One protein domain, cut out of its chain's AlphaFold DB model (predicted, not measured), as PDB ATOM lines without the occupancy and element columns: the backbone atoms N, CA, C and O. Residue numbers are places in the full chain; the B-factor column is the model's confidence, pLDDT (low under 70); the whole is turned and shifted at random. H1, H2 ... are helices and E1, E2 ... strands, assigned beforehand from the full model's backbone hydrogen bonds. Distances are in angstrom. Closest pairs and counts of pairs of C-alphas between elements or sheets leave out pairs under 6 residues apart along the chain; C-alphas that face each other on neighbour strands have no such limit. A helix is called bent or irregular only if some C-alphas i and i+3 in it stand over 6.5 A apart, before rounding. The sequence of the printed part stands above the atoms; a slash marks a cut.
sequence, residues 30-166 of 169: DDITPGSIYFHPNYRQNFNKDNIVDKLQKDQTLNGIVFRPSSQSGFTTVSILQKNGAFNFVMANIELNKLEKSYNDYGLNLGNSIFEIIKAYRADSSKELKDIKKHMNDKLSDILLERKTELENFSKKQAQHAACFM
ATOM      1  N   ASP A  30     251.541 274.657 361.300       70.06
ATOM      2  CA  ASP A  30     250.626 273.516 361.293       70.06
ATOM      3  C   ASP A  30     251.343 272.154 361.178       70.06
ATOM      4  O   ASP A  30     250.758 271.117 361.488       70.06
ATOM      5  N   ASP A  31     252.611 272.128 360.759       77.69
ATOM      6  CA  ASP A  31     253.430 270.922 360.636       77.69
ATOM      7  C   ASP A  31     254.200 270.538 361.918       77.69
ATOM      8  O   ASP A  31     254.840 269.483 361.951       77.69
ATOM      9  N   ILE A  32     254.113 271.313 363.003       88.44
ATOM     10  CA  ILE A  32     254.767 270.998 364.286       88.44
ATOM     11  C   ILE A  32     253.865 270.121 365.163       88.44
ATOM     12  O   ILE A  32     252.643 270.228 365.128       88.44
ATOM     13  N   THR A  33     254.465 269.225 365.957       91.38
ATOM     14  CA  THR A  33     253.732 268.407 366.936       91.38
ATOM     15  C   THR A  33     252.903 269.306 367.866       91.38
ATOM     16  O   THR A  33     253.475 270.223 368.458       91.38
ATOM     17  N   PRO A  34     251.597 269.031 368.043       92.62
ATOM     18  CA  PRO A  34     250.732 269.841 368.891       92.62
ATOM     19  C   PRO A  34     251.259 269.984 370.319       92.62
ATOM     20  O   PRO A  34     251.828 269.038 370.875       92.62
ATOM     21  N   GLY A  35     251.045 271.153 370.924       91.31
ATOM     22  CA  GLY A  35     251.574 271.492 372.246       91.31
ATOM     23  C   GLY A  35     251.160 270.486 373.319       91.31
ATOM     24  O   GLY A  35     252.016 269.976 374.041       91.31
ATOM     25  N   SER A  36     249.877 270.118 373.377       94.19
ATOM     26  CA  SER A  36     249.375 269.145 374.356       94.19
ATOM     27  C   SER A  36     250.043 267.771 374.246       94.19
ATOM     28  O   SER A  36     250.165 267.072 375.248       94.19
ATOM     29  N   ILE A  37     250.514 267.396 373.052       96.56
ATOM     30  CA  ILE A  37     251.262 266.160 372.819       96.56
ATOM     31  C   ILE A  37     252.739 266.356 373.161       96.56
ATOM     32  O   ILE A  37     253.317 265.501 373.824       96.56
ATOM     33  N   TYR A  38     253.355 267.459 372.731       95.19
ATOM     34  CA  TYR A  38     254.775 267.740 372.968       95.19
ATOM     35  C   TYR A  38     255.106 267.859 374.465       95.19
ATOM     36  O   TYR A  38     256.132 267.349 374.914       95.19
ATOM     37  N   PHE A  39     254.216 268.472 375.250       94.88
ATOM     38  CA  PHE A  39     254.357 268.600 376.705       94.88
ATOM     39  C   PHE A  39     253.766 267.423 377.491       94.88
ATOM     40  O   PHE A  39     253.806 267.427 378.721       94.88
ATOM     41  N   HIS A  40     253.225 266.404 376.816       97.44
ATOM     42  CA  HIS A  40     252.676 265.237 377.497       97.44
ATOM     43  C   HIS A  40     253.796 264.448 378.209       97.44
ATOM     44  O   HIS A  40     254.861 264.237 377.618       97.44
ATOM     45  N   PRO A  41     253.574 263.900 379.421       97.25
ATOM     46  CA  PRO A  41     254.577 263.096 380.139       97.25
ATOM     47  C   PRO A  41     255.129 261.901 379.346       97.25
ATOM     48  O   PRO A  41     256.260 261.459 379.558       97.25
ATOM     49  N   ASN A  42     254.339 261.395 378.399       98.19
ATOM     50  CA  ASN A  42     254.695 260.300 377.495       98.19
ATOM     51  C   ASN A  42     255.335 260.752 376.177       98.19
ATOM     52  O   ASN A  42     255.453 259.942 375.262       98.19
ATOM     53  N   TYR A  43     255.733 262.013 376.031       97.75
ATOM     54  CA  TYR A  43     256.472 262.455 374.853       97.75
ATOM     55  C   TYR A  43     257.968 262.152 374.985       97.75
ATOM     56  O   TYR A  43     258.577 262.376 376.036       97.75
ATOM     57  N   ARG A  44     258.580 261.621 373.920       97.00
ATOM     58  CA  ARG A  44     260.025 261.358 373.843       97.00
ATOM     59  C   ARG A  44     260.551 261.689 372.449       97.00
ATOM     60  O   ARG A  44     260.341 260.943 371.494       97.00
ATOM     61  N   GLN A  45     261.298 262.786 372.341       94.31
ATOM     62  CA  GLN A  45     261.881 263.229 371.070       94.31
ATOM     63  C   GLN A  45     262.984 262.290 370.551       94.31
ATOM     64  O   GLN A  45     263.183 262.166 369.348       94.31
ATOM     65  N   ASN A  46     263.700 261.620 371.453       92.94
ATOM     66  CA  ASN A  46     264.852 260.769 371.146       92.94
ATOM     67  C   ASN A  46     264.493 259.293 370.877       92.94
ATOM     68  O   ASN A  46     265.390 258.466 370.698       92.94
ATOM     69  N   PHE A  47     263.206 258.937 370.886       95.25
ATOM     70  CA  PHE A  47     262.758 257.574 370.601       95.25
ATOM     71  C   PHE A  47     262.519 257.424 369.097       95.25
ATOM     72  O   PHE A  47     261.960 258.310 368.453       95.25
ATOM     73  N   ASN A  48     262.920 256.291 368.529       93.69
ATOM     74  CA  ASN A  48     262.759 255.988 367.109       93.69
ATOM     75  C   ASN A  48     262.310 254.534 366.917       93.69
ATOM     76  O   ASN A  48     262.206 253.780 367.877       93.69
ATOM     77  N   LYS A  49     262.015 254.139 365.674       91.25
ATOM     78  CA  LYS A  49     261.488 252.800 365.366       91.25
ATOM     79  C   LYS A  49     262.412 251.666 365.834       91.25
ATOM     80  O   LYS A  49     261.903 250.628 366.240       91.25
ATOM     81  N   ASP A  50     263.723 251.872 365.805       93.00
ATOM     82  CA  ASP A  50     264.702 250.810 366.042       93.00
ATOM     83  C   ASP A  50     264.918 250.547 367.536       93.00
ATOM     84  O   ASP A  50     265.179 249.418 367.935       93.00
ATOM     85  N   ASN A  51     264.764 251.573 368.378       94.75
ATOM     86  CA  ASN A  51     264.970 251.461 369.825       94.75
ATOM     87  C   ASN A  51     263.672 251.436 370.649       94.75
ATOM     88  O   ASN A  51     263.724 251.294 371.872       94.75
ATOM     89  N   ILE A  52     262.509 251.580 370.005       96.19
ATOM     90  CA  ILE A  52     261.241 251.819 370.698       96.19
ATOM     91  C   ILE A  52     260.842 250.703 371.664       96.19
ATOM     92  O   ILE A  52     260.359 250.990 372.758       96.19
ATOM     93  N   VAL A  53     261.036 249.443 371.270       96.81
ATOM     94  CA  VAL A  53     260.617 248.278 372.062       96.81
ATOM     95  C   VAL A  53     261.418 248.232 373.359       96.81
ATOM     96  O   VAL A  53     260.833 248.289 374.438       96.81
ATOM     97  N   ASP A  54     262.746 248.257 373.251       96.56
ATOM     98  CA  ASP A  54     263.659 248.259 374.391       96.56
ATOM     99  C   ASP A  54     263.397 249.431 375.340       96.56
ATOM    100  O   ASP A  54     263.428 249.276 376.562       96.56
ATOM    101  N   LYS A  55     263.147 250.624 374.789       96.50
ATOM    102  CA  LYS A  55     262.883 251.825 375.587       96.50
ATOM    103  C   LYS A  55     261.551 251.732 376.333       96.50
ATOM    104  O   LYS A  55     261.521 252.033 377.523       96.50
ATOM    105  N   LEU A  56     260.484 251.280 375.670       96.31
ATOM    106  CA  LEU A  56     259.167 251.094 376.289       96.31
ATOM    107  C   LEU A  56     259.149 249.967 377.331       96.31
ATOM    108  O   LEU A  56     258.385 250.048 378.286       96.31
ATOM    109  N   GLN A  57     259.966 248.925 377.162       95.62
ATOM    110  CA  GLN A  57     260.094 247.848 378.150       95.62
ATOM    111  C   GLN A  57     260.852 248.295 379.407       95.62
ATOM    112  O   GLN A  57     260.526 247.852 380.507       95.62
ATOM    113  N   LYS A  58     261.859 249.166 379.254       95.88
ATOM    114  CA  LYS A  58     262.676 249.678 380.367       95.88
ATOM    115  C   LYS A  58     261.977 250.778 381.166       95.88
ATOM    116  O   LYS A  58     262.125 250.823 382.383       95.88
ATOM    117  N   ASP A  59     261.243 251.667 380.501       95.75
ATOM    118  CA  ASP A  59     260.574 252.801 381.144       95.75
ATOM    119  C   ASP A  59     259.104 252.475 381.452       95.75
ATOM    120  O   ASP A  59     258.196 252.737 380.660       95.75
ATOM    121  N   GLN A  60     258.867 251.908 382.637       93.94
ATOM    122  CA  GLN A  60     257.518 251.552 383.091       93.94
ATOM    123  C   GLN A  60     256.606 252.774 383.289       93.94
ATOM    124  O   GLN A  60     255.386 252.634 383.198       93.94
ATOM    125  N   THR A  61     257.163 253.977 383.487       95.38
ATOM    126  CA  THR A  61     256.367 255.206 383.679       95.38
ATOM    127  C   THR A  61     255.568 255.581 382.431       95.38
ATOM    128  O   THR A  61     254.528 256.230 382.515       95.38
ATOM    129  N   LEU A  62     256.003 255.096 381.264       95.81
ATOM    130  CA  LEU A  62     255.327 255.310 379.990       95.81
ATOM    131  C   LEU A  62     254.082 254.436 379.809       95.81
ATOM    132  O   LEU A  62     253.371 254.595 378.820       95.81
ATOM    133  N   ASN A  63     253.795 253.489 380.710       95.31
ATOM    134  CA  ASN A  63     252.657 252.568 380.582       95.31
ATOM    135  C   ASN A  63     252.615 251.833 379.219       95.31
ATOM    136  O   ASN A  63     251.554 251.447 378.719       95.31
ATOM    137  N   GLY A  64     253.777 251.652 378.582       95.81
ATOM    138  CA  GLY A  64     253.892 251.068 377.249       95.81
ATOM    139  C   GLY A  64     253.299 251.919 376.116       95.81
ATOM    140  O   GLY A  64     252.969 251.352 375.080       95.81
ATOM    141  N   ILE A  65     253.123 253.232 376.287       97.38
ATOM    142  CA  ILE A  65     252.632 254.158 375.253       97.38
ATOM    143  C   ILE A  65     253.574 255.362 375.194       97.38
ATOM    144  O   ILE A  65     253.910 255.940 376.226       97.38
ATOM    145  N   VAL A  66     253.976 255.780 373.997       98.06
ATOM    146  CA  VAL A  66     254.792 256.987 373.820       98.06
ATOM    147  C   VAL A  66     254.363 257.769 372.585       98.06
ATOM    148  O   VAL A  66     254.018 257.194 371.548       98.06
ATOM    149  N   PHE A  67     254.426 259.090 372.706       98.12
ATOM    150  CA  PHE A  67     254.351 260.033 371.600       98.12
ATOM    151  C   PHE A  67     255.769 260.398 371.171       98.12
ATOM    152  O   PHE A  67     256.617 260.715 372.006       98.12
ATOM    153  N   ARG A  68     256.050 260.364 369.872       96.62
ATOM    154  CA  ARG A  68     257.377 260.704 369.350       96.62
ATOM    155  C   ARG A  68     257.288 261.321 367.957       96.62
ATOM    156  O   ARG A  68     256.311 261.069 367.244       96.62
ATOM    157  N   PRO A  69     258.311 262.066 367.519       94.81
ATOM    158  CA  PRO A  69     258.434 262.456 366.122       94.81
ATOM    159  C   PRO A  69     258.368 261.238 365.192       94.81
ATOM    160  O   PRO A  69     258.896 260.157 365.492       94.81
ATOM    161  N   SER A  70     257.700 261.403 364.054       94.81
ATOM    162  CA  SER A  70     257.827 260.470 362.938       94.81
ATOM    163  C   SER A  70     259.150 260.694 362.203       94.81
ATOM    164  O   SER A  70     259.733 261.773 362.262       94.81
ATOM    165  N   SER A  71     259.610 259.685 361.462       91.31
ATOM    166  CA  SER A  71     260.680 259.867 360.472       91.31
ATOM    167  C   SER A  71     260.238 260.755 359.304       91.31
ATOM    168  O   SER A  71     261.071 261.307 358.596       91.31
ATOM    169  N   GLN A  72     258.924 260.880 359.092       92.38
ATOM    170  CA  GLN A  72     258.335 261.787 358.116       92.38
ATOM    171  C   GLN A  72     258.073 263.151 358.764       92.38
ATOM    172  O   GLN A  72     257.346 263.235 359.757       92.38
ATOM    173  N   SER A  73     258.636 264.213 358.182       90.44
ATOM    174  CA  SER A  73     258.377 265.590 358.626       90.44
ATOM    175  C   SER A  73     256.883 265.910 358.573       90.44
ATOM    176  O   SER A  73     256.204 265.505 357.630       90.44
ATOM    177  N   GLY A  74     256.374 266.631 359.574       92.44
ATOM    178  CA  GLY A  74     254.952 266.965 359.675       92.44
ATOM    179  C   GLY A  74     254.074 265.885 360.312       92.44
ATOM    180  O   GLY A  74     252.850 266.004 360.278       92.44
ATOM    181  N   PHE A  75     254.659 264.822 360.878       95.94
ATOM    182  CA  PHE A  75     253.907 263.723 361.487       95.94
ATOM    183  C   PHE A  75     254.399 263.386 362.893       95.94
ATOM    184  O   PHE A  75     255.597 263.359 363.185       95.94
ATOM    185  N   THR A  76     253.449 263.008 363.738       96.12
ATOM    186  CA  THR A  76     253.689 262.421 365.053       96.12
ATOM    187  C   THR A  76     253.388 260.926 364.990       96.12
ATOM    188  O   THR A  76     252.391 260.501 364.405       96.12
ATOM    189  N   THR A  77     254.261 260.107 365.575       97.31
ATOM    190  CA  THR A  77     254.028 258.668 365.741       97.31
ATOM    191  C   THR A  77     253.610 258.369 367.169       97.31
ATOM    192  O   THR A  77     254.257 258.815 368.118       97.31
ATOM    193  N   VAL A  78     252.570 257.557 367.311       97.38
ATOM    194  CA  VAL A  78     252.222 256.912 368.575       97.38
ATOM    195  C   VAL A  78     252.728 255.483 368.528       97.38
ATOM    196  O   VAL A  78     252.410 254.733 367.599       97.38
ATOM    197  N   SER A  79     253.521 255.107 369.523       97.38
ATOM    198  CA  SER A  79     254.041 253.751 369.663       97.38
ATOM    199  C   SER A  79     253.455 253.095 370.904       97.38
ATOM    200  O   SER A  79     253.495 253.667 371.992       97.38
ATOM    201  N   ILE A  80     252.930 251.885 370.734       96.25
ATOM    202  CA  ILE A  80     252.272 251.098 371.774       96.25
ATOM    203  C   ILE A  80     252.998 249.764 371.913       96.25
ATOM    204  O   ILE A  80     253.075 248.995 370.957       96.25
ATOM    205  N   LEU A  81     253.496 249.465 373.109       95.06
ATOM    206  CA  LEU A  81     254.151 248.203 373.427       95.06
ATOM    207  C   LEU A  81     253.152 247.036 373.365       95.06
ATOM    208  O   LEU A  81     252.081 247.061 373.981       95.06
ATOM    209  N   GLN A  82     253.552 245.991 372.649       91.81
ATOM    210  CA  GLN A  82     252.884 244.700 372.525       91.81
ATOM    211  C   GLN A  82     253.810 243.584 373.034       91.81
ATOM    212  O   GLN A  82     255.003 243.795 373.236       91.81
ATOM    213  N   LYS A  83     253.274 242.366 373.194       88.19
ATOM    214  CA  LYS A  83     254.060 241.194 373.628       88.19
ATOM    215  C   LYS A  83     255.278 240.923 372.730       88.19
ATOM    216  O   LYS A  83     256.333 240.577 373.241       88.19
ATOM    217  N   ASN A  84     255.130 241.133 371.419       87.12
ATOM    218  CA  ASN A  84     256.130 240.766 370.409       87.12
ATOM    219  C   ASN A  84     256.719 241.978 369.664       87.12
ATOM    220  O   ASN A  84     257.217 241.833 368.552       87.12
ATOM    221  N   GLY A  85     256.614 243.187 370.224       92.44
ATOM    222  CA  GLY A  85     257.141 244.390 369.580       92.44
ATOM    223  C   GLY A  85     256.359 245.643 369.939       92.44
ATOM    224  O   GLY A  85     255.819 245.756 371.035       92.44
ATOM    225  N   ALA A  86     256.289 246.592 369.009       93.81
ATOM    226  CA  ALA A  86     255.502 247.805 369.173       93.81
ATOM    227  C   ALA A  86     254.584 248.025 367.970       93.81
ATOM    228  O   ALA A  86     255.032 248.032 366.820       93.81
ATOM    229  N   PHE A  87     253.309 248.284 368.246       94.69
ATOM    230  CA  PHE A  87     252.385 248.809 367.256       94.69
ATOM    231  C   PHE A  87     252.658 250.301 367.070       94.69
ATOM    232  O   PHE A  87     252.793 251.037 368.045       94.69
ATOM    233  N   ASN A  88     252.760 250.750 365.823       94.88
ATOM    234  CA  ASN A  88     253.059 252.138 365.494       94.88
ATOM    235  C   ASN A  88     252.000 252.661 364.534       94.88
ATOM    236  O   ASN A  88     251.761 252.046 363.496       94.88
ATOM    237  N   PHE A  89     251.431 253.822 364.833       94.31
ATOM    238  CA  PHE A  89     250.600 254.537 363.874       94.31
ATOM    239  C   PHE A  89     250.979 256.012 363.822       94.31
ATOM    240  O   PHE A  89     251.393 256.611 364.815       94.31
ATOM    241  N   VAL A  90     250.857 256.580 362.624       95.12
ATOM    242  CA  VAL A  90     251.226 257.963 362.328       95.12
ATOM    243  C   VAL A  90     249.988 258.841 362.196       95.12
ATOM    244  O   VAL A  90     248.946 258.424 361.665       95.12
ATOM    245  N   MET A  91     250.128 260.070 362.672       94.94
ATOM    246  CA  MET A  91     249.120 261.119 362.642       94.94
ATOM    247  C   MET A  91     249.753 262.384 362.069       94.94
ATOM    248  O   MET A  91     250.871 262.741 362.444       94.94
ATOM    249  N   ALA A  92     249.061 263.029 361.133       95.38
ATOM    250  CA  ALA A  92     249.530 264.270 360.533       95.38
ATOM    251  C   ALA A  92     249.376 265.410 361.544       95.38
ATOM    252  O   ALA A  92     248.297 265.589 362.110       95.38
ATOM    253  N   ASN A  93     250.438 266.184 361.754       94.81
ATOM    254  CA  ASN A  93     250.443 267.282 362.715       94.81
ATOM    255  C   ASN A  93     249.405 268.350 362.354       94.81
ATOM    256  O   ASN A  93     248.721 268.833 363.246       94.81
ATOM    257  N   ILE A  94     249.182 268.610 361.062       93.69
ATOM    258  CA  ILE A  94     248.165 269.565 360.594       93.69
ATOM    259  C   ILE A  94     246.752 269.199 361.061       93.69
ATOM    260  O   ILE A  94     246.001 270.059 361.513       93.69
ATOM    261  N   GLU A  95     246.395 267.916 361.014       92.81
ATOM    262  CA  GLU A  95     245.084 267.447 361.473       92.81
ATOM    263  C   GLU A  95     244.998 267.453 363.000       92.81
ATOM    264  O   GLU A  95     243.976 267.837 363.567       92.81
ATOM    265  N   LEU A  96     246.092 267.102 363.680       94.00
ATOM    266  CA  LEU A  96     246.140 267.164 365.135       94.00
ATOM    267  C   LEU A  96     246.076 268.602 365.666       94.00
ATOM    268  O   LEU A  96     245.427 268.825 366.677       94.00
ATOM    269  N   ASN A  97     246.696 269.577 364.998       93.44
ATOM    270  CA  ASN A  97     246.658 270.985 365.400       93.44
ATOM    271  C   ASN A  97     245.254 271.585 365.228       93.44
ATOM    272  O   ASN A  97     244.766 272.275 366.124       93.44
ATOM    273  N   LYS A  98     244.551 271.253 364.134       91.69
ATOM    274  CA  LYS A  98     243.125 271.600 363.966       91.69
ATOM    275  C   LYS A  98     242.274 271.030 365.102       91.69
ATOM    276  O   LYS A  98     241.405 271.716 365.647       91.69
ATOM    277  N   LEU A  99     242.538 269.774 365.465       92.19
ATOM    278  CA  LEU A  99     241.826 269.106 366.542       92.19
ATOM    279  C   LEU A  99     242.160 269.716 367.907       92.19
ATOM    280  O   LEU A  99     241.252 269.960 368.692       92.19
ATOM    281  N   GLU A 100     243.429 270.029 368.172       93.25
ATOM    282  CA  GLU A 100     243.872 270.654 369.418       93.25
ATOM    283  C   GLU A 100     243.203 272.007 369.635       93.25
ATOM    284  O   GLU A 100     242.738 272.280 370.737       93.25
ATOM    285  N   LYS A 101     243.066 272.819 368.582       90.56
ATOM    286  CA  LYS A 101     242.313 274.073 368.664       90.56
ATOM    287  C   LYS A 101     240.879 273.834 369.140       90.56
ATOM    288  O   LYS A 101     240.444 274.464 370.096       90.56
ATOM    289  N   SER A 102     240.191 272.868 368.529       89.88
ATOM    290  CA  SER A 102     238.826 272.505 368.926       89.88
ATOM    291  C   SER A 102     238.780 272.025 370.379       89.88
ATOM    292  O   SER A 102     237.925 272.454 371.136       89.88
ATOM    293  N   TYR A 103     239.715 271.171 370.797       91.94
ATOM    294  CA  TYR A 103     239.806 270.684 372.177       91.94
ATOM    295  C   TYR A 103     240.011 271.825 373.181       91.94
ATOM    296  O   TYR A 103     239.310 271.885 374.193       91.94
ATOM    297  N   ASN A 104     240.916 272.755 372.876       88.88
ATOM    298  CA  ASN A 104     241.214 273.902 373.725       88.88
ATOM    299  C   ASN A 104     239.999 274.831 373.882       88.88
ATOM    300  O   ASN A 104     239.739 275.279 374.999       88.88
ATOM    301  N   ASP A 105     239.213 275.046 372.819       88.06
ATOM    302  CA  ASP A 105     237.973 275.842 372.870       88.06
ATOM    303  C   ASP A 105     236.949 275.276 373.878       88.06
ATOM    304  O   ASP A 105     236.137 276.016 374.434       88.06
ATOM    305  N   TYR A 106     237.012 273.969 374.166       86.19
ATOM    306  CA  TYR A 106     236.139 273.277 375.122       86.19
ATOM    307  C   TYR A 106     236.821 272.931 376.463       86.19
ATOM    308  O   TYR A 106     236.241 272.213 377.288       86.19
ATOM    309  N   GLY A 107     238.036 273.439 376.706       86.31
ATOM    310  CA  GLY A 107     238.809 273.183 377.927       86.31
ATOM    311  C   GLY A 107     239.307 271.740 378.063       86.31
ATOM    312  O   GLY A 107     239.515 271.260 379.177       86.31
ATOM    313  N   LEU A 108     239.459 271.029 376.946       91.00
ATOM    314  CA  LEU A 108     239.948 269.653 376.884       91.00
ATOM    315  C   LEU A 108     241.435 269.625 376.499       91.00
ATOM    316  O   LEU A 108     241.929 270.516 375.816       91.00
ATOM    317  N   ASN A 109     242.149 268.565 376.890       94.81
ATOM    318  CA  ASN A 109     243.556 268.362 376.532       94.81
ATOM    319  C   ASN A 109     243.695 267.183 375.558       94.81
ATOM    320  O   ASN A 109     243.466 266.036 375.942       94.81
ATOM    321  N   LEU A 110     244.090 267.465 374.311       95.19
ATOM    322  CA  LEU A 110     244.145 266.460 373.244       95.19
ATOM    323  C   LEU A 110     245.120 265.311 373.558       95.19
ATOM    324  O   LEU A 110     244.749 264.145 373.413       95.19
ATOM    325  N   GLY A 111     246.342 265.614 374.004       95.81
ATOM    326  CA  GLY A 111     247.344 264.605 374.368       95.81
ATOM    327  C   GLY A 111     246.840 263.616 375.424       95.81
ATOM    328  O   GLY A 111     246.926 262.402 375.220       95.81
ATOM    329  N   ASN A 112     246.237 264.127 376.502       97.25
ATOM    330  CA  ASN A 112     245.643 263.303 377.558       97.25
ATOM    331  C   ASN A 112     244.481 262.453 377.025       97.25
ATOM    332  O   ASN A 112     244.396 261.266 377.335       97.25
ATOM    333  N   SER A 113     243.600 263.027 376.199       97.00
ATOM    334  CA  SER A 113     242.474 262.290 375.616       97.00
ATOM    335  C   SER A 113     242.937 261.145 374.719       97.00
ATOM    336  O   SER A 113     242.451 260.026 374.870       97.00
ATOM    337  N   ILE A 114     243.921 261.375 373.840       97.44
ATOM    338  CA  ILE A 114     244.512 260.309 373.018       97.44
ATOM    339  C   ILE A 114     245.086 259.204 373.914       97.44
ATOM    340  O   ILE A 114     244.828 258.020 373.686       97.44
ATOM    341  N   PHE A 115     245.852 259.577 374.941       97.44
ATOM    342  CA  PHE A 115     246.477 258.624 375.852       97.44
ATOM    343  C   PHE A 115     245.449 257.757 376.595       97.44
ATOM    344  O   PHE A 115     245.578 256.529 376.611       97.44
ATOM    345  N   GLU A 116     244.401 258.362 377.156       96.50
ATOM    346  CA  GLU A 116     243.356 257.632 377.880       96.50
ATOM    347  C   GLU A 116     242.508 256.751 376.954       96.50
ATOM    348  O   GLU A 116     242.208 255.610 377.312       96.50
ATOM    349  N   ILE A 117     242.209 257.200 375.728       96.06
ATOM    350  CA  ILE A 117     241.537 256.360 374.726       96.06
ATOM    351  C   ILE A 117     242.382 255.122 374.412       96.06
ATOM    352  O   ILE A 117     241.857 254.009 374.385       96.06
ATOM    353  N   ILE A 118     243.694 255.281 374.215       95.62
ATOM    354  CA  ILE A 118     244.589 254.148 373.945       95.62
ATOM    355  C   ILE A 118     244.631 253.187 375.134       95.62
ATOM    356  O   ILE A 118     244.584 251.970 374.941       95.62
ATOM    357  N   LYS A 119     244.720 253.705 376.364       94.06
ATOM    358  CA  LYS A 119     244.694 252.872 377.573       94.06
ATOM    359  C   LYS A 119     243.402 252.075 377.681       94.06
ATOM    360  O   LYS A 119     243.466 250.860 377.865       94.06
ATOM    361  N   ALA A 120     242.257 252.735 377.520       93.06
ATOM    362  CA  ALA A 120     240.952 252.087 377.551       93.06
ATOM    363  C   ALA A 120     240.827 251.025 376.449       93.06
ATOM    364  O   ALA A 120     240.355 249.920 376.703       93.06
ATOM    365  N   TYR A 121     241.323 251.319 375.244       92.56
ATOM    366  CA  TYR A 121     241.318 250.376 374.130       92.56
ATOM    367  C   TYR A 121     242.154 249.125 374.414       92.56
ATOM    368  O   TYR A 121     241.720 248.016 374.127       92.56
ATOM    369  N   ARG A 122     243.346 249.283 375.006       89.44
ATOM    370  CA  ARG A 122     244.241 248.162 375.349       89.44
ATOM    371  C   ARG A 122     243.725 247.291 376.490       89.44
ATOM    372  O   ARG A 122     244.124 246.133 376.571       89.44
ATOM    373  N   ALA A 123     242.905 247.845 377.380       87.06
ATOM    374  CA  ALA A 123     242.292 247.086 378.466       87.06
ATOM    375  C   ALA A 123     241.249 246.077 377.950       87.06
ATOM    376  O   ALA A 123     240.963 245.089 378.621       87.06
ATOM    377  N   ASP A 124     240.714 246.299 376.749       85.75
ATOM    378  CA  ASP A 124     239.754 245.416 376.101       85.75
ATOM    379  C   ASP A 124     240.469 244.353 375.249       85.75
ATOM    380  O   ASP A 124     240.884 244.598 374.115       85.75
ATOM    381  N   SER A 125     240.603 243.141 375.795       70.44
ATOM    382  CA  SER A 125     241.310 242.032 375.140       70.44
ATOM    383  C   SER A 125     240.646 241.520 373.858       70.44
ATOM    384  O   SER A 125     241.252 240.714 373.155       70.44
ATOM    385  N   SER A 126     239.411 241.942 373.561       74.88
ATOM    386  CA  SER A 126     238.692 241.547 372.344       74.88
ATOM    387  C   SER A 126     239.087 242.365 371.111       74.88
ATOM    388  O   SER A 126     238.769 241.976 369.987       74.88
ATOM    389  N   LYS A 127     239.783 243.494 371.299       77.69
ATOM    390  CA  LYS A 127     240.071 244.455 370.233       77.69
ATOM    391  C   LYS A 127     241.481 244.306 369.679       77.69
ATOM    392  O   LYS A 127     242.474 244.279 370.407       77.69
ATOM    393  N   GLU A 128     241.585 244.276 368.355       83.06
ATOM    394  CA  GLU A 128     242.874 244.283 367.673       83.06
ATOM    395  C   GLU A 128     243.404 245.711 367.508       83.06
ATOM    396  O   GLU A 128     242.720 246.594 366.999       83.06
ATOM    397  N   LEU A 129     244.679 245.938 367.842       86.56
ATOM    398  CA  LEU A 129     245.303 247.264 367.726       86.56
ATOM    399  C   LEU A 129     245.296 247.843 366.301       86.56
ATOM    400  O   LEU A 129     245.446 249.052 366.153       86.56
ATOM    401  N   LYS A 130     245.069 247.027 365.263       85.19
ATOM    402  CA  LYS A 130     244.927 247.504 363.879       85.19
ATOM    403  C   LYS A 130     243.806 248.543 363.719       85.19
ATOM    404  O   LYS A 130     243.956 249.465 362.922       85.19
ATOM    405  N   ASP A 131     242.745 248.448 364.522       88.62
ATOM    406  CA  ASP A 131     241.572 249.323 364.422       88.62
ATOM    407  C   ASP A 131     241.653 250.543 365.356       88.62
ATOM    408  O   ASP A 131     240.772 251.410 365.335       88.62
ATOM    409  N   ILE A 132     242.727 250.663 366.151       91.25
ATOM    410  CA  ILE A 132     242.838 251.699 367.186       91.25
ATOM    411  C   ILE A 132     242.767 253.112 366.612       91.25
ATOM    412  O   ILE A 132     242.154 253.983 367.215       91.25
ATOM    413  N   LYS A 133     243.347 253.347 365.429       89.12
ATOM    414  CA  LYS A 133     243.354 254.679 364.811       89.12
ATOM    415  C   LYS A 133     241.937 255.141 364.474       89.12
ATOM    416  O   LYS A 133     241.598 256.290 364.731       89.12
ATOM    417  N   LYS A 134     241.112 254.242 363.929       91.00
ATOM    418  CA  LYS A 134     239.708 254.535 363.628       91.00
ATOM    419  C   LYS A 134     238.928 254.768 364.918       91.00
ATOM    420  O   LYS A 134     238.322 255.819 365.071       91.00
ATOM    421  N   HIS A 135     239.031 253.838 365.869       91.50
ATOM    422  CA  HIS A 135     238.345 253.951 367.157       91.50
ATOM    423  C   HIS A 135     238.699 255.241 367.904       91.50
ATOM    424  O   HIS A 135     237.841 255.871 368.513       91.50
ATOM    425  N   MET A 136     239.967 255.638 367.849       93.62
ATOM    426  CA  MET A 136     240.443 256.871 368.450       93.62
ATOM    427  C   MET A 136     239.826 258.097 367.781       93.62
ATOM    428  O   MET A 136     239.359 258.977 368.491       93.62
ATOM    429  N   ASN A 137     239.763 258.149 366.449       91.62
ATOM    430  CA  ASN A 137     239.107 259.259 365.753       91.62
ATOM    431  C   ASN A 137     237.618 259.368 366.114       91.62
ATOM    432  O   ASN A 137     237.134 260.472 366.369       91.62
ATOM    433  N   ASP A 138     236.918 258.233 366.186       93.50
ATOM    434  CA  ASP A 138     235.509 258.187 366.584       93.50
ATOM    435  C   ASP A 138     235.355 258.720 368.020       93.50
ATOM    436  O   ASP A 138     234.604 259.662 368.264       93.50
ATOM    437  N   LYS A 139     236.166 258.222 368.964       94.94
ATOM    438  CA  LYS A 139     236.107 258.647 370.369       94.94
ATOM    439  C   LYS A 139     236.492 260.100 370.600       94.94
ATOM    440  O   LYS A 139     235.881 260.759 371.434       94.94
ATOM    441  N   LEU A 140     237.483 260.612 369.876       94.31
ATOM    442  CA  LEU A 140     237.855 262.023 369.971       94.31
ATOM    443  C   LEU A 140     236.719 262.933 369.480       94.31
ATOM    444  O   LEU A 140     236.551 264.030 370.013       94.31
ATOM    445  N   SER A 141     235.948 262.471 368.493       92.94
ATOM    446  CA  SER A 141     234.778 263.181 367.972       92.94
ATOM    447  C   SER A 141     233.603 263.126 368.954       92.94
ATOM    448  O   SER A 141     232.992 264.162 369.210       92.94
ATOM    449  N   ASP A 142     233.343 261.956 369.552       93.88
ATOM    450  CA  ASP A 142     232.323 261.773 370.596       93.88
ATOM    451  C   ASP A 142     232.562 262.737 371.770       93.88
ATOM    452  O   ASP A 142     231.673 263.504 372.133       93.88
ATOM    453  N   ILE A 143     233.790 262.768 372.309       92.00
ATOM    454  CA  ILE A 143     234.166 263.625 373.449       92.00
ATOM    455  C   ILE A 143     233.915 265.106 373.139       92.00
ATOM    456  O   ILE A 143     233.384 265.842 373.975       92.00
ATOM    457  N   LEU A 144     234.288 265.564 371.940       89.31
ATOM    458  CA  LEU A 144     234.048 266.947 371.526       89.31
ATOM    459  C   LEU A 144     232.558 267.267 371.443       89.31
ATOM    460  O   LEU A 144     232.133 268.336 371.883       89.31
ATOM    461  N   LEU A 145     231.768 266.357 370.875       93.00
ATOM    462  CA  LEU A 145     230.329 266.541 370.731       93.00
ATOM    463  C   LEU A 145     229.626 266.573 372.092       93.00
ATOM    464  O   LEU A 145     228.793 267.453 372.328       93.00
ATOM    465  N   GLU A 146     229.979 265.655 372.990       92.31
ATOM    466  CA  GLU A 146     229.477 265.613 374.364       92.31
ATOM    467  C   GLU A 146     229.786 266.929 375.077       92.31
ATOM    468  O   GLU A 146     228.880 267.602 375.574       92.31
ATOM    469  N   ARG A 147     231.048 267.370 375.026       89.94
ATOM    470  CA  ARG A 147     231.477 268.585 375.718       89.94
ATOM    471  C   ARG A 147     230.827 269.847 375.161       89.94
ATOM    472  O   ARG A 147     230.414 270.720 375.926       89.94
ATOM    473  N   LYS A 148     230.678 269.933 373.839       90.44
ATOM    474  CA  LYS A 148     229.927 271.008 373.185       90.44
ATOM    475  C   LYS A 148     228.474 271.043 373.668       90.44
ATOM    476  O   LYS A 148     227.986 272.095 374.076       90.44
ATOM    477  N   THR A 149     227.809 269.889 373.677       89.88
ATOM    478  CA  THR A 149     226.411 269.755 374.117       89.88
ATOM    479  C   THR A 149     226.235 270.167 375.582       89.88
ATOM    480  O   THR A 149     225.276 270.861 375.924       89.88
ATOM    481  N   GLU A 150     227.166 269.785 376.459       88.50
ATOM    482  CA  GLU A 150     227.159 270.186 377.869       88.50
ATOM    483  C   GLU A 150     227.234 271.704 378.050       88.50
ATOM    484  O   GLU A 150     226.438 272.269 378.806       88.50
ATOM    485  N   LEU A 151     228.160 272.374 377.354       85.44
ATOM    486  CA  LEU A 151     228.326 273.827 377.454       85.44
ATOM    487  C   LEU A 151     227.116 274.583 376.898       85.44
ATOM    488  O   LEU A 151     226.654 275.544 377.517       85.44
ATOM    489  N   GLU A 152     226.556 274.131 375.776       86.94
ATOM    490  CA  GLU A 152     225.335 274.714 375.210       86.94
ATOM    491  C   GLU A 152     224.144 274.573 376.167       86.94
ATOM    492  O   GLU A 152     223.381 275.521 376.369       86.94
ATOM    493  N   ASN A 153     223.992 273.412 376.809       87.06
ATOM    494  CA  ASN A 153     222.935 273.181 377.792       87.06
ATOM    495  C   ASN A 153     223.135 274.004 379.069       87.06
ATOM    496  O   ASN A 153     222.160 274.497 379.640       87.06
ATOM    497  N   PHE A 154     224.378 274.173 379.516       83.00
ATOM    498  CA  PHE A 154     224.701 275.020 380.659       83.00
ATOM    499  C   PHE A 154     224.370 276.493 380.382       83.00
ATOM    500  O   PHE A 154     223.689 277.124 381.188       83.00
ATOM    501  N   SER A 155     224.754 277.008 379.209       77.88
ATOM    502  CA  SER A 155     224.434 278.373 378.773       77.88
ATOM    503  C   SER A 155     222.919 278.616 378.700       77.88
ATOM    504  O   SER A 155     222.411 279.585 379.266       77.88
ATOM    505  N   LYS A 156     222.158 277.678 378.115       78.81
ATOM    506  CA  LYS A 156     220.685 277.747 378.081       78.81
ATOM    507  C   LYS A 156     220.069 277.797 379.482       78.81
ATOM    508  O   LYS A 156     219.165 278.596 379.715       78.81
ATOM    509  N   LYS A 157     220.564 276.980 380.420       78.44
ATOM    510  CA  LYS A 157     220.094 276.986 381.817       78.44
ATOM    511  C   LYS A 157     220.389 278.314 382.516       78.44
ATOM    512  O   LYS A 157     219.526 278.812 383.233       78.44
ATOM    513  N   GLN A 158     221.562 278.911 382.292       74.38
ATOM    514  CA  GLN A 158     221.887 280.230 382.846       74.38
ATOM    515  C   GLN A 158     220.986 281.334 382.281       74.38
ATOM    516  O   GLN A 158     220.477 282.147 383.048       74.38
ATOM    517  N   ALA A 159     220.736 281.331 380.969       70.12
ATOM    518  CA  ALA A 159     219.846 282.298 380.328       70.12
ATOM    519  C   ALA A 159     218.398 282.188 380.842       70.12
ATOM    520  O   ALA A 159     217.762 283.204 381.114       70.12
ATOM    521  N   GLN A 160     217.890 280.965 381.033       71.94
ATOM    522  CA  GLN A 160     216.570 280.728 381.633       71.94
ATOM    523  C   GLN A 160     216.505 281.213 383.084       71.94
ATOM    524  O   GLN A 160     215.544 281.878 383.459       71.94
ATOM    525  N   HIS A 161     217.537 280.922 383.880       66.38
ATOM    526  CA  HIS A 161     217.625 281.402 385.256       66.38
ATOM    527  C   HIS A 161     217.604 282.935 385.294       66.38
ATOM    528  O   HIS A 161     216.777 283.500 385.995       66.38
ATOM    529  N   ALA A 162     218.419 283.614 384.479       68.25
ATOM    530  CA  ALA A 162     218.443 285.077 384.394       68.25
ATOM    531  C   ALA A 162     217.095 285.679 383.956       68.25
ATOM    532  O   ALA A 162     216.667 286.683 384.521       68.25
ATOM    533  N   ALA A 163     216.399 285.051 383.002       65.44
ATOM    534  CA  ALA A 163     215.077 285.493 382.565       65.44
ATOM    535  C   ALA A 163     214.029 285.400 383.690       65.44
ATOM    536  O   ALA A 163     213.218 286.309 383.821       65.44
ATOM    537  N   CYS A 164     214.073 284.366 384.539       63.81
ATOM    538  CA  CYS A 164     213.149 284.229 385.670       63.81
ATOM    539  C   CYS A 164     213.296 285.336 386.731       63.81
ATOM    540  O   CYS A 164     212.302 285.672 387.361       63.81
ATOM    541  N   PHE A 165     214.479 285.939 386.909       59.66
ATOM    542  CA  PHE A 165     214.674 287.050 387.863       59.66
ATOM    543  C   PHE A 165     214.350 288.435 387.287       59.66
ATOM    544  O   PHE A 165     214.377 289.414 388.029       59.66
ATOM    545  N   MET A 166     214.055 288.544 385.988       59.50
ATOM    546  CA  MET A 166     213.715 289.821 385.342       59.50
ATOM    547  C   MET A 166     212.205 290.046 385.158       59.50
ATOM    548  O   MET A 166     211.820 291.061 384.587       59.50
TER     549      MET A 166
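This is residues 30 to 166 of the 169 residues of an uncharacterized protein of Legionella clemsonensis (UniProt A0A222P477). A small twisted sheet of three strands, E1 to E3, has H4 and residues 129 to 133 of H5 packed on one face and H2 on the other. From there the long helix H5 runs away past H3 and makes the longest axis, and residues 152 to 166, of which 152 to 164 belong to H5, stick out as an arm. The printed part has 137 residues, with five named helices and three named strands in the order H1 H2 E1 E2 E3 H3 H4 H5; the sheet's order is E1 E2 E3, antiparallel, and the class is mixed, helices and strands. The whole is loose, with a radius of gyration of the C-alphas of 18.0 A, and elongated, spanning 67 by 35 by 25 A.

H1, residues 35 to 38, begins at C-alpha 35 (251.574, 271.492, 372.246). H2 is residues 52 to 58. E1 is residues 65 to 69, E2 residues 75 to 82 at 22.0 A, and E3 residues 85 to 92 at 23.1 A. H3, residues 93 to 105, measures 18.2 A. H4, residues 110 to 123, measures 20.2 A. H5, residues 129 to 164, measures 52.2 A and ends at C-alpha 164 (213.149, 284.229, 385.670). It has a kink of 30 degrees near residue 136 and is irregular, C-alphas 130 and 133 being 7.4 A apart.

E1, E2 and E3 form a meander, each strand the antiparallel neighbour of the one before. In the hairpin E1 and E2, N 68 and O 77 are within hydrogen-bond range at 2.9 A; in the hairpin E2 and E3, N 80 and O 87 at 2.8 A. There are three layers, helices on both faces of the sheet: H3, H4 and H5 on one, H2 on the other. H2 has a height over the sheet of 7.9 A, H4 one of 10.1 A. H4 is the hub. It touches H5, closest C-alphas Ile 117 and Met 136, 6.4 A, at a steep tilt of 56 degrees, opposite ways; H5 does so with residues 129 to 140 alone. H4 touches H1 with residues 110 to 112 alone, closest C-alphas Gly 111 and Ile 37, 4.5 A. H3 and H4 only just touch, with 3 pairs of C-alphas within 8 A, the closest Glu 100 and Leu 110, 5.7 A. H2 and H5 are apart. In H2, H3 and H4 every O i to N i+4 pair is within hydrogen-bond range, in H5 30 of 32; H1 is too short for such a pair.

The C-alphas farthest apart are those of Asp 50 and Met 166, 67.0 A. The printed part has no cut. The link from H1 to H2, 13 residues, is long. Mean pLDDT of the printed part is 90.3; residues 161 to 166 are under 70.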